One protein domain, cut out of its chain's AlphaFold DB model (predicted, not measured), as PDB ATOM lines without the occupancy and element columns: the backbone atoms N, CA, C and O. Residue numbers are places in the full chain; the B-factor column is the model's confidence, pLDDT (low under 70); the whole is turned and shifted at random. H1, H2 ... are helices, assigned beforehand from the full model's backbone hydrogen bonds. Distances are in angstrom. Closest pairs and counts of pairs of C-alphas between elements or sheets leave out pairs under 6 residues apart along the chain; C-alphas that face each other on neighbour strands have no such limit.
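What this domain is: This is residues 4 to 87 of the 149 residues of an uncharacterized protein of Burkholderiales bacterium 28-67-8 (UniProt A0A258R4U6). One long helix, H3, makes the backbone of a loose, open model: H1 crosses close by it, about perpendicular, and H2 makes a steep corner at its first end. From the other end of H3 a long link, residues 68 to 81, folds back to the short H4, which packs on residues 48 to 52 of H3. The printed part has 84 residues with four named helices, H1, H2, H3 and H4 in that order, and no named strand: the class is all helix. The whole is loose, with a radius of gyration of the C-alphas of 16.2 A and spans of 46 by 32 by 19 A.

Where its parts are: H1 is residues 4 to 18, 21.6 A long, with C-alpha 4 at (-20.103, 37.637, 41.858). H2 is residues 26 to 38, 18.7 A long. H3 is residues 42 to 67, 37.3 A long, from C-alpha 42 at (-18.259, 27.842, 62.265) to C-alpha 67 at (-1.798, 17.432, 30.424). H4 is residues 82 to 85.

How they stand to each other: H1 and H3 are close but not clearly touching, about perpendicular at 81 degrees; their closest C-alphas, of Phe 12 and Met 51, are 7.5 A apart. H1 and H2 are apart. H2 and H3 are close but not clearly touching, at a steep tilt of 66 degrees, opposite ways; their closest C-alphas, of Leu 36 and Ser 42, are 5.4 A apart. H4 touches H3 at residues 48 to 52 alone, with the closest C-alphas, of Thr 52 and Leu 84, 5.9 A apart. In H1, H2 and H3 every O i to N i+4 pair is within hydrogen-bond range; H4 is too short for such a pair.

The domain as a whole: The two C-alphas farthest apart, of Arg 38 and Gly 69, are 48.0 A apart. Residues 17 to 35 and 37 to 43 stand free. The printed part has no cut, and the link from H3 to H4 is long. The mean pLDDT of the printed part is 82.6; residues 70 to 81 and 85 to 87 are under 70.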
ATOM      1  N   TYR A   4     -20.402  38.958  42.407       85.38
ATOM      2  CA  TYR A   4     -20.103  37.637  41.858       85.38
ATOM      3  C   TYR A   4     -19.910  36.575  42.955       85.38
ATOM      4  O   TYR A   4     -20.434  35.464  42.848       85.38
ATOM      5  N   GLU A   5     -19.187  36.912  44.030       85.19
ATOM      6  CA  GLU A   5     -19.003  36.014  45.178       85.19
ATOM      7  C   GLU A   5     -20.336  35.698  45.858       85.19
ATOM      8  O   GLU A   5     -20.568  34.557  46.255       85.19
ATOM      9  N   TYR A   6     -21.220  36.692  45.972       88.44
ATOM     10  CA  TYR A   6     -22.539  36.516  46.573       88.44
ATOM     11  C   TYR A   6     -23.425  35.583  45.756       88.44
ATOM     12  O   TYR A   6     -23.987  34.635  46.307       88.44
ATOM     13  N   SER A   7     -23.488  35.789  44.441       90.19
ATOM     14  CA  SER A   7     -24.224  34.893  43.548       90.19
ATOM     15  C   SER A   7     -23.678  33.461  43.598       90.19
ATOM     16  O   SER A   7     -24.461  32.522  43.720       90.19
ATOM     17  N   SER A   8     -22.351  33.295  43.590       88.31
ATOM     18  CA  SER A   8     -21.707  31.976  43.683       88.31
ATOM     19  C   SER A   8     -21.998  31.282  45.017       88.31
ATOM     20  O   SER A   8     -22.229  30.076  45.060       88.31
ATOM     21  N   MET A   9     -22.015  32.039  46.118       90.94
ATOM     22  CA  MET A   9     -22.360  31.514  47.438       90.94
ATOM     23  C   MET A   9     -23.816  31.054  47.491       90.94
ATOM     24  O   MET A   9     -24.095  29.995  48.047       90.94
ATOM     25  N   MET A  10     -24.741  31.817  46.906       93.56
ATOM     26  CA  MET A  10     -26.153  31.433  46.878       93.56
ATOM     27  C   MET A  10     -26.390  30.160  46.065       93.56
ATOM     28  O   MET A  10     -27.107  29.278  46.533       93.56
ATOM     29  N   ASP A  11     -25.731  30.018  44.914       92.25
ATOM     30  CA  ASP A  11     -25.784  28.788  44.112       92.25
ATOM     31  C   ASP A  11     -25.213  27.576  44.877       92.25
ATOM     32  O   ASP A  11     -25.804  26.496  44.894       92.25
ATOM     33  N   PHE A  12     -24.098  27.759  45.592       92.50
ATOM     34  CA  PHE A  12     -23.540  26.718  46.460       92.50
ATOM     35  C   PHE A  12     -24.515  26.300  47.573       92.50
ATOM     36  O   PHE A  12     -24.705  25.107  47.818       92.50
ATOM     37  N   LEU A  13     -25.148  27.262  48.249       93.75
ATOM     38  CA  LEU A  13     -26.102  26.970  49.321       93.75
ATOM     39  C   LEU A  13     -27.345  26.244  48.799       93.75
ATOM     40  O   LEU A  13     -27.833  25.331  49.469       93.75
ATOM     41  N   ASP A  14     -27.820  26.595  47.606       94.44
ATOM     42  CA  ASP A  14     -28.934  25.893  46.971       94.44
ATOM     43  C   ASP A  14     -28.576  24.422  46.703       94.44
ATOM     44  O   ASP A  14     -29.293  23.510  47.129       94.44
ATOM     45  N   LYS A  15     -27.398  24.161  46.121       91.44
ATOM     46  CA  LYS A  15     -26.871  22.796  45.929       91.44
ATOM     47  C   LYS A  15     -26.728  22.035  47.248       91.44
ATOM     48  O   LYS A  15     -27.074  20.851  47.324       91.44
ATOM     49  N   LEU A  16     -26.251  22.701  48.300       90.38
ATOM     50  CA  LEU A  16     -26.072  22.100  49.621       90.38
ATOM     51  C   LEU A  16     -27.406  21.627  50.218       90.38
ATOM     52  O   LEU A  16     -27.476  20.516  50.738       90.38
ATOM     53  N   VAL A  17     -28.467  22.435  50.118       91.38
ATOM     54  CA  VAL A  17     -29.803  22.091  50.646       91.38
ATOM     55  C   VAL A  17     -30.441  20.931  49.874       91.38
ATOM     56  O   VAL A  17     -31.137  20.102  50.464       91.38
ATOM     57  N   HIS A  18     -30.179  20.835  48.571       90.50
ATOM     58  CA  HIS A  18     -30.699  19.756  47.729       90.50
ATOM     59  C   HIS A  18     -29.906  18.445  47.842       90.50
ATOM     60  O   HIS A  18     -30.402  17.386  47.448       90.50
ATOM     61  N   THR A  19     -28.702  18.479  48.417       88.62
ATOM     62  CA  THR A  19     -27.875  17.286  48.610       88.62
ATOM     63  C   THR A  19     -28.464  16.402  49.709       88.62
ATOM     64  O   THR A  19     -28.466  16.754  50.889       88.62
ATOM     65  N   ARG A  20     -28.946  15.208  49.343       77.12
ATOM     66  CA  ARG A  20     -29.404  14.197  50.307       77.12
ATOM     67  C   ARG A  20     -28.326  13.148  50.544       77.12
ATOM     68  O   ARG A  20     -27.710  12.656  49.608       77.12
ATOM     69  N   THR A  21     -28.130  12.779  51.805       78.31
ATOM     70  CA  THR A  21     -27.289  11.642  52.202       78.31
ATOM     71  C   THR A  21     -28.189  10.474  52.592       78.31
ATOM     72  O   THR A  21     -29.064  10.644  53.437       78.31
ATOM     73  N   GLU A  22     -27.984   9.295  51.999       73.25
ATOM     74  CA  GLU A  22     -28.827   8.111  52.249       73.25
ATOM     75  C   GLU A  22     -28.533   7.426  53.595       73.25
ATOM     76  O   GLU A  22     -29.426   6.832  54.194       73.25
ATOM     77  N   ALA A  23     -27.311   7.559  54.122       76.25
ATOM     78  CA  ALA A  23     -26.921   7.027  55.427       76.25
ATOM     79  C   ALA A  23     -26.034   8.028  56.178       76.25
ATOM     80  O   ALA A  23     -24.922   8.337  55.754       76.25
ATOM     81  N   LYS A  24     -26.528   8.543  57.308       80.94
ATOM     82  CA  LYS A  24     -25.806   9.503  58.149       80.94
ATOM     83  C   LYS A  24     -25.265   8.814  59.399       80.94
ATOM     84  O   LYS A  24     -26.024   8.202  60.146       80.94
ATOM     85  N   ASP A  25     -23.967   8.951  59.657       90.12
ATOM     86  CA  ASP A  25     -23.367   8.515  60.920       90.12
ATOM     87  C   ASP A  25     -23.785   9.465  62.058       90.12
ATOM     88  O   ASP A  25     -23.332  10.610  62.148       90.12
ATOM     89  N   LEU A  26     -24.648   8.971  62.950       89.62
ATOM     90  CA  LEU A  26     -25.175   9.722  64.096       89.62
ATOM     91  C   LEU A  26     -24.093  10.091  65.124       89.62
ATOM     92  O   LEU A  26     -24.206  11.110  65.816       89.62
ATOM     93  N   THR A  27     -23.030   9.290  65.242       92.06
ATOM     94  CA  THR A  27     -21.917   9.595  66.149       92.06
ATOM     95  C   THR A  27     -21.097  10.753  65.601       92.06
ATOM     96  O   THR A  27     -20.793  11.686  66.355       92.06
ATOM     97  N   ALA A  28     -20.780  10.720  64.304       90.44
ATOM     98  CA  ALA A  28     -20.107  11.820  63.624       90.44
ATOM     99  C   ALA A  28     -20.951  13.101  63.681       90.44
ATOM    100  O   ALA A  28     -20.438  14.150  64.071       90.44
ATOM    101  N   GLU A  29     -22.257  13.008  63.408       90.38
ATOM    102  CA  GLU A  29     -23.177  14.147  63.478       90.38
ATOM    103  C   GLU A  29     -23.121  14.856  64.832       90.38
ATOM    104  O   GLU A  29     -22.992  16.080  64.890       90.38
ATOM    105  N   ARG A  30     -23.200  14.100  65.930       93.56
ATOM    106  CA  ARG A  30     -23.156  14.675  67.278       93.56
ATOM    107  C   ARG A  30     -21.831  15.385  67.548       93.56
ATOM    108  O   ARG A  30     -21.841  16.476  68.110       93.56
ATOM    109  N   ARG A  31     -20.701  14.792  67.149       92.12
ATOM    110  CA  ARG A  31     -19.374  15.407  67.339       92.12
ATOM    111  C   ARG A  31     -19.223  16.685  66.518       92.12
ATOM    112  O   ARG A  31     -18.703  17.669  67.033       92.12
ATOM    113  N   ILE A  32     -19.712  16.679  65.278       90.31
ATOM    114  CA  ILE A  32     -19.721  17.855  64.403       90.31
ATOM    115  C   ILE A  32     -20.556  18.966  65.046       90.31
ATOM    116  O   ILE A  32     -20.036  20.061  65.238       90.31
ATOM    117  N   LYS A  33     -21.794  18.684  65.477       92.69
ATOM    118  CA  LYS A  33     -22.651  19.675  66.160       92.69
ATOM    119  C   LYS A  33     -21.964  20.301  67.376       92.69
ATOM    120  O   LYS A  33     -21.888  21.519  67.462       92.69
ATOM    121  N   GLN A  34     -21.366  19.481  68.242       93.12
ATOM    122  CA  GLN A  34     -20.621  19.968  69.410       93.12
ATOM    123  C   GLN A  34     -19.434  20.866  69.034       93.12
ATOM    124  O   GLN A  34     -19.130  21.817  69.750       93.12
ATOM    125  N   ALA A  35     -18.733  20.569  67.938       89.31
ATOM    126  CA  ALA A  35     -17.640  21.410  67.458       89.31
ATOM    127  C   ALA A  35     -18.156  22.739  66.881       89.31
ATOM    128  O   ALA A  35     -17.581  23.787  67.172       89.31
ATOM    129  N   LEU A  36     -19.255  22.704  66.118       90.88
ATOM    130  CA  LEU A  36     -19.881  23.900  65.550       90.88
ATOM    131  C   LEU A  36     -20.406  24.843  66.642       90.88
ATOM    132  O   LEU A  36     -20.240  26.051  66.512       90.88
ATOM    133  N   GLU A  37     -20.983  24.309  67.722       91.19
ATOM    134  CA  GLU A  37     -21.480  25.094  68.865       91.19
ATOM    135  C   GLU A  37     -20.363  25.821  69.627       91.19
ATOM    136  O   GLU A  37     -20.587  26.889  70.192       91.19
ATOM    137  N   ARG A  38     -19.146  25.263  69.643       90.62
ATOM    138  CA  ARG A  38     -17.988  25.860  70.331       90.62
ATOM    139  C   ARG A  38     -17.357  27.018  69.566       90.62
ATOM    140  O   ARG A  38     -16.668  27.829  70.176       90.62
ATOM    141  N   GLN A  39     -17.530  27.056  68.248       83.69
ATOM    142  CA  GLN A  39     -16.905  28.045  67.379       83.69
ATOM    143  C   GLN A  39     -17.977  28.972  66.799       83.69
ATOM    144  O   GLN A  39     -18.742  28.547  65.923       83.69
ATOM    145  N   PRO A  40     -18.053  30.239  67.245       83.06
ATOM    146  CA  PRO A  40     -18.947  31.202  66.622       83.06
ATOM    147  C   PRO A  40     -18.562  31.348  65.142       83.06
ATOM    148  O   PRO A  40     -17.386  31.334  64.791       83.06
ATOM    149  N   PHE A  41     -19.560  31.452  64.263       86.31
ATOM    150  CA  PHE A  41     -19.377  31.526  62.804       86.31
ATOM    151  C   PHE A  41     -18.792  30.263  62.134       86.31
ATOM    152  O   PHE A  41     -18.431  30.306  60.959       86.31
ATOM    153  N   SER A  42     -18.756  29.115  62.818       89.19
ATOM    154  CA  SER A  42     -18.259  27.842  62.265       89.19
ATOM    155  C   SER A  42     -18.887  27.465  60.918       89.19
ATOM    156  O   SER A  42     -18.172  27.128  59.977       89.19
ATOM    157  N   ALA A  43     -20.211  27.579  60.794       88.62
ATOM    158  CA  ALA A  43     -20.921  27.306  59.545       88.62
ATOM    159  C   ALA A  43     -20.477  28.236  58.402       88.62
ATOM    160  O   ALA A  43     -20.261  27.776  57.284       88.62
ATOM    161  N   TYR A  44     -20.280  29.525  58.692       89.62
ATOM    162  CA  TYR A  44     -19.816  30.507  57.713       89.62
ATOM    163  C   TYR A  44     -18.417  30.154  57.193       89.62
ATOM    164  O   TYR A  44     -18.198  30.106  55.983       89.62
ATOM    165  N   PHE A  45     -17.489  29.807  58.090       88.19
ATOM    166  CA  PHE A  45     -16.152  29.384  57.684       88.19
ATOM    167  C   PHE A  45     -16.175  28.086  56.876       88.19
ATOM    168  O   PHE A  45     -15.470  27.994  55.871       88.19
ATOM    169  N   LEU A  46     -16.986  27.098  57.275       89.81
ATOM    170  CA  LEU A  46     -17.137  25.834  56.543       89.81
ATOM    171  C   LEU A  46     -17.578  26.064  55.094       89.81
ATOM    172  O   LEU A  46     -16.977  25.484  54.192       89.81
ATOM    173  N   VAL A  47     -18.565  26.938  54.870       90.94
ATOM    174  CA  VAL A  47     -19.020  27.322  53.521       90.94
ATOM    175  C   VAL A  47     -17.883  27.970  52.738       90.94
ATOM    176  O   VAL A  47     -17.577  27.550  51.623       90.94
ATOM    177  N   GLN A  48     -17.197  28.934  53.353       88.56
ATOM    178  CA  GLN A  48     -16.078  29.639  52.736       88.56
ATOM    179  C   GLN A  48     -14.978  28.674  52.264       88.56
ATOM    180  O   GLN A  48     -14.516  28.769  51.129       88.56
ATOM    181  N   ARG A  49     -14.583  27.700  53.095       87.25
ATOM    182  CA  ARG A  49     -13.591  26.691  52.694       87.25
ATOM    183  C   ARG A  49     -14.128  25.719  51.654       87.25
ATOM    184  O   ARG A  49     -13.370  25.357  50.759       87.25
ATOM    185  N   ALA A  50     -15.373  25.263  51.774       90.31
ATOM    186  CA  ALA A  50     -15.955  24.339  50.804       90.31
ATOM    187  C   ALA A  50     -15.913  24.942  49.391       90.31
ATOM    188  O   ALA A  50     -15.383  24.309  48.481       90.31
ATOM    189  N   MET A  51     -16.322  26.204  49.244       89.44
ATOM    190  CA  MET A  51     -16.243  26.927  47.971       89.44
ATOM    191  C   MET A  51     -14.800  27.062  47.455       89.44
ATOM    192  O   MET A  51     -14.535  26.826  46.276       89.44
ATOM    193  N   THR A  52     -13.837  27.394  48.323       87.25
ATOM    194  CA  THR A  52     -12.421  27.489  47.923       87.25
ATOM    195  C   THR A  52     -11.854  26.137  47.474       87.25
ATOM    196  O   THR A  52     -11.074  26.084  46.520       87.25
ATOM    197  N   LEU A  53     -12.255  25.038  48.120       88.19
ATOM    198  CA  LEU A  53     -11.859  23.683  47.728       88.19
ATOM    199  C   LEU A  53     -12.470  23.268  46.388       88.19
ATOM    200  O   LEU A  53     -11.764  22.670  45.579       88.19
ATOM    201  N   GLU A  54     -13.733  23.607  46.122       88.50
ATOM    202  CA  GLU A  54     -14.368  23.338  44.824       88.50
ATOM    203  C   GLU A  54     -13.646  24.060  43.683       88.50
ATOM    204  O   GLU A  54     -13.346  23.451  42.654       88.50
ATOM    205  N   MET A  55     -13.277  25.327  43.883       86.88
ATOM    206  CA  MET A  55     -12.517  26.085  42.886       86.88
ATOM    207  C   MET A  55     -11.120  25.488  42.653       86.88
ATOM    208  O   MET A  55     -10.676  25.376  41.509       86.88
ATOM    209  N   ALA A  56     -10.432  25.065  43.720       86.88
ATOM    210  CA  ALA A  56      -9.130  24.409  43.612       86.88
ATOM    211  C   ALA A  56      -9.224  23.052  42.894       86.88
ATOM    212  O   ALA A  56      -8.359  22.725  42.078       86.88
ATOM    213  N   LEU A  57     -10.283  22.284  43.158       89.75
ATOM    214  CA  LEU A  57     -10.542  21.011  42.491       89.75
ATOM    215  C   LEU A  57     -10.805  21.210  40.994       89.75
ATOM    216  O   LEU A  57     -10.188  20.524  40.181       89.75
ATOM    217  N   ALA A  58     -11.653  22.174  40.627       88.44
ATOM    218  CA  ALA A  58     -11.927  22.503  39.229       88.44
ATOM    219  C   ALA A  58     -10.651  22.938  38.487       88.44
ATOM    220  O   ALA A  58     -10.390  22.488  37.369       88.44
ATOM    221  N   ALA A  59      -9.810  23.759  39.126       83.56
ATOM    222  CA  ALA A  59      -8.521  24.161  38.567       83.56
ATOM    223  C   ALA A  59      -7.570  22.964  38.376       83.56
ATOM    224  O   ALA A  59      -6.921  22.857  37.336       83.56
ATOM    225  N   ALA A  60      -7.506  22.044  39.344       86.44
ATOM    226  CA  ALA A  60      -6.686  20.838  39.242       86.44
ATOM    227  C   ALA A  60      -7.165  19.911  38.113       86.44
ATOM    228  O   ALA A  60      -6.352  19.444  37.318       86.44
ATOM    229  N   GLN A  61      -8.477  19.696  37.997       90.00
ATOM    230  CA  GLN A  61      -9.079  18.897  36.925       90.00
ATOM    231  C   GLN A  61      -8.798  19.493  35.541       90.00
ATOM    232  O   GLN A  61      -8.420  18.766  34.625       90.00
ATOM    233  N   ALA A  62      -8.906  20.815  35.391       86.69
ATOM    234  CA  ALA A  62      -8.587  21.485  34.133       86.69
ATOM    235  C   ALA A  62      -7.115  21.293  33.727       86.69
ATOM    236  O   ALA A  62      -6.830  21.057  32.554       86.69
ATOM    237  N   ARG A  63      -6.181  21.328  34.689       84.19
ATOM    238  CA  ARG A  63      -4.760  21.039  34.425       84.19
ATOM    239  C   ARG A  63      -4.508  19.585  34.055       84.19
ATOM    240  O   ARG A  63      -3.680  19.331  33.190       84.19
ATOM    241  N   ILE A  64      -5.219  18.641  34.669       89.38
ATOM    242  CA  ILE A  64      -5.140  17.228  34.278       89.38
ATOM    243  C   ILE A  64      -5.597  17.064  32.825       89.38
ATOM    244  O   ILE A  64      -4.862  16.490  32.031       89.38
ATOM    245  N   HIS A  65      -6.736  17.649  32.443       86.75
ATOM    246  CA  HIS A  65      -7.226  17.581  31.063       86.75
ATOM    247  C   HIS A  65      -6.253  18.184  30.040       86.75
ATOM    248  O   HIS A  65      -6.045  17.596  28.979       86.75
ATOM    249  N   GLU A  66      -5.626  19.319  30.368       84.19
ATOM    250  CA  GLU A  66      -4.585  19.942  29.541       84.19
ATOM    251  C   GLU A  66      -3.365  19.022  29.363       84.19
ATOM    252  O   GLU A  66      -2.864  18.855  28.250       84.19
ATOM    253  N   LEU A  67      -2.910  18.387  30.449       88.88
ATOM    254  CA  LEU A  67      -1.798  17.432  30.424       88.88
ATOM    255  C   LEU A  67      -2.141  16.141  29.665       88.88
ATOM    256  O   LEU A  67      -1.257  15.536  29.062       88.88
ATOM    257  N   GLU A  68      -3.412  15.740  29.645       89.38
ATOM    258  CA  GLU A  68      -3.926  14.603  28.869       89.38
ATOM    259  C   GLU A  68      -4.067  14.907  27.364       89.38
ATOM    260  O   GLU A  68      -4.578  14.079  26.608       89.38
ATOM    261  N   GLY A  69      -3.611  16.076  26.899       80.00
ATOM    262  CA  GLY A  69      -3.598  16.437  25.480       80.00
ATOM    263  C   GLY A  69      -4.968  16.826  24.925       80.00
ATOM    264  O   GLY A  69      -5.110  17.020  23.716       80.00
ATOM    265  N   HIS A  70      -5.969  16.981  25.792       69.88
ATOM    266  CA  HIS A  70      -7.221  17.621  25.426       69.88
ATOM    267  C   HIS A  70      -7.037  19.127  25.627       69.88
ATOM    268  O   HIS A  70      -6.612  19.539  26.707       69.88
ATOM    269  N   PRO A  71      -7.322  19.982  24.628       58.75
ATOM    270  CA  PRO A  71      -7.265  21.423  24.827       58.75
ATOM    271  C   PRO A  71      -8.324  21.813  25.866       58.75
ATOM    272  O   PRO A  71      -9.504  21.953  25.552       58.75
ATOM    273  N   ALA A  72      -7.909  21.930  27.126       59.81
ATOM    274  CA  ALA A  72      -8.756  22.422  28.194       59.81
ATOM    275  C   ALA A  72      -8.971  23.925  27.987       59.81
ATOM    276  O   ALA A  72      -8.028  24.666  27.695       59.81
ATOM    277  N   SER A  73     -10.213  24.389  28.152       58.66
ATOM    278  CA  SER A  73     -10.478  25.823  28.283       58.66
ATOM    279  C   SER A  73      -9.603  26.399  29.401       58.66
ATOM    280  O   SER A  73      -9.427  25.730  30.424       58.66
ATOM    281  N   PRO A  74      -9.065  27.624  29.243       54.03
ATOM    282  CA  PRO A  74      -8.215  28.232  30.253       54.03
ATOM    283  C   PRO A  74      -8.959  28.267  31.588       54.03
ATOM    284  O   PRO A  74      -9.982  28.939  31.726       54.03
ATOM    285  N   ALA A  75      -8.450  27.511  32.562       55.28
ATOM    286  CA  ALA A  75      -8.956  27.559  33.920       55.28
ATOM    287  C   ALA A  75      -8.786  28.998  34.434       55.28
ATOM    288  O   ALA A  75      -7.682  29.546  34.312       55.28
ATOM    289  N   PRO A  76      -9.835  29.632  34.984       53.06
ATOM    290  CA  PRO A  76      -9.689  30.949  35.579       53.06
ATOM    291  C   PRO A  76      -8.606  30.884  36.660       53.06
ATOM    292  O   PRO A  76      -8.607  29.991  37.508       53.06
ATOM    293  N   ALA A  77      -7.645  31.810  36.596       55.03
ATOM    294  CA  ALA A  77      -6.619  31.929  37.624       55.03
ATOM    295  C   ALA A  77      -7.306  32.115  38.989       55.03
ATOM    296  O   ALA A  77      -8.281  32.870  39.059       55.03
ATOM    297  N   PRO A  78      -6.831  31.450  40.060       53.97
ATOM    298  CA  PRO A  78      -7.462  31.538  41.367       53.97
ATOM    299  C   PRO A  78      -7.407  32.988  41.844       53.97
ATOM    300  O   PRO A  78      -6.361  33.488  42.258       53.97
ATOM    301  N   GLN A  79      -8.536  33.688  41.751       56.59
ATOM    302  CA  GLN A  79      -8.664  35.030  42.291       56.59
ATOM    303  C   GLN A  79      -8.827  34.884  43.799       56.59
ATOM    304  O   GLN A  79      -9.878  34.485  44.302       56.59
ATOM    305  N   THR A  80      -7.748  35.144  44.532       58.66
ATOM    306  CA  THR A  80      -7.772  35.199  45.992       58.66
ATOM    307  C   THR A  80      -8.483  36.474  46.424       58.66
ATOM    308  O   THR A  80      -7.861  37.508  46.658       58.66
ATOM    309  N   SER A  81      -9.806  36.408  46.486       65.25
ATOM    310  CA  SER A  81     -10.657  37.497  46.963       65.25
ATOM    311  C   SER A  81     -10.792  37.468  48.487       65.25
ATOM    312  O   SER A  81     -10.604  36.429  49.111       65.25
ATOM    313  N   GLN A  82     -11.137  38.591  49.123       71.38
ATOM    314  CA  GLN A  82     -11.154  38.686  50.591       71.38
ATOM    315  C   GLN A  82     -12.171  37.745  51.259       71.38
ATOM    316  O   GLN A  82     -11.936  37.296  52.378       71.38
ATOM    317  N   PHE A  83     -13.264  37.389  50.571       79.50
ATOM    318  CA  PHE A  83     -14.186  36.364  51.053       79.50
ATOM    319  C   PHE A  83     -13.646  34.948  50.829       79.50
ATOM    320  O   PHE A  83     -13.753  34.153  51.737       79.50
ATOM    321  N   LEU A  84     -13.003  34.595  49.715       78.19
ATOM    322  CA  LEU A  84     -12.530  33.208  49.490       78.19
ATOM    323  C   LEU A  84     -11.111  32.919  50.024       78.19
ATOM    324  O   LEU A  84     -10.758  31.770  50.292       78.19
ATOM    325  N   GLY A  85     -10.297  33.957  50.217       65.56
ATOM    326  CA  GLY A  85      -8.901  33.878  50.653       65.56
ATOM    327  C   GLY A  85      -8.695  34.000  52.164       65.56
ATOM    328  O   GLY A  85      -7.736  33.439  52.687       65.56
ATOM    329  N   ALA A  86      -9.591  34.676  52.895       63.81
ATOM    330  CA  ALA A  86      -9.397  34.926  54.329       63.81
ATOM    331  C   ALA A  86      -9.517  33.663  55.206       63.81
ATOM    332  O   ALA A  86      -8.831  33.540  56.212       63.81
ATOM    333  N   GLY A  87     -10.368  32.707  54.832       59.16
ATOM    334  CA  GLY A  87     -10.667  31.510  55.626       59.16
ATOM    335  C   GLY A  87      -9.718  30.347  55.356       59.16
ATOM    336  O   GLY A  87      -9.551  29.488  56.217       59.16
TER     337      GLY A  87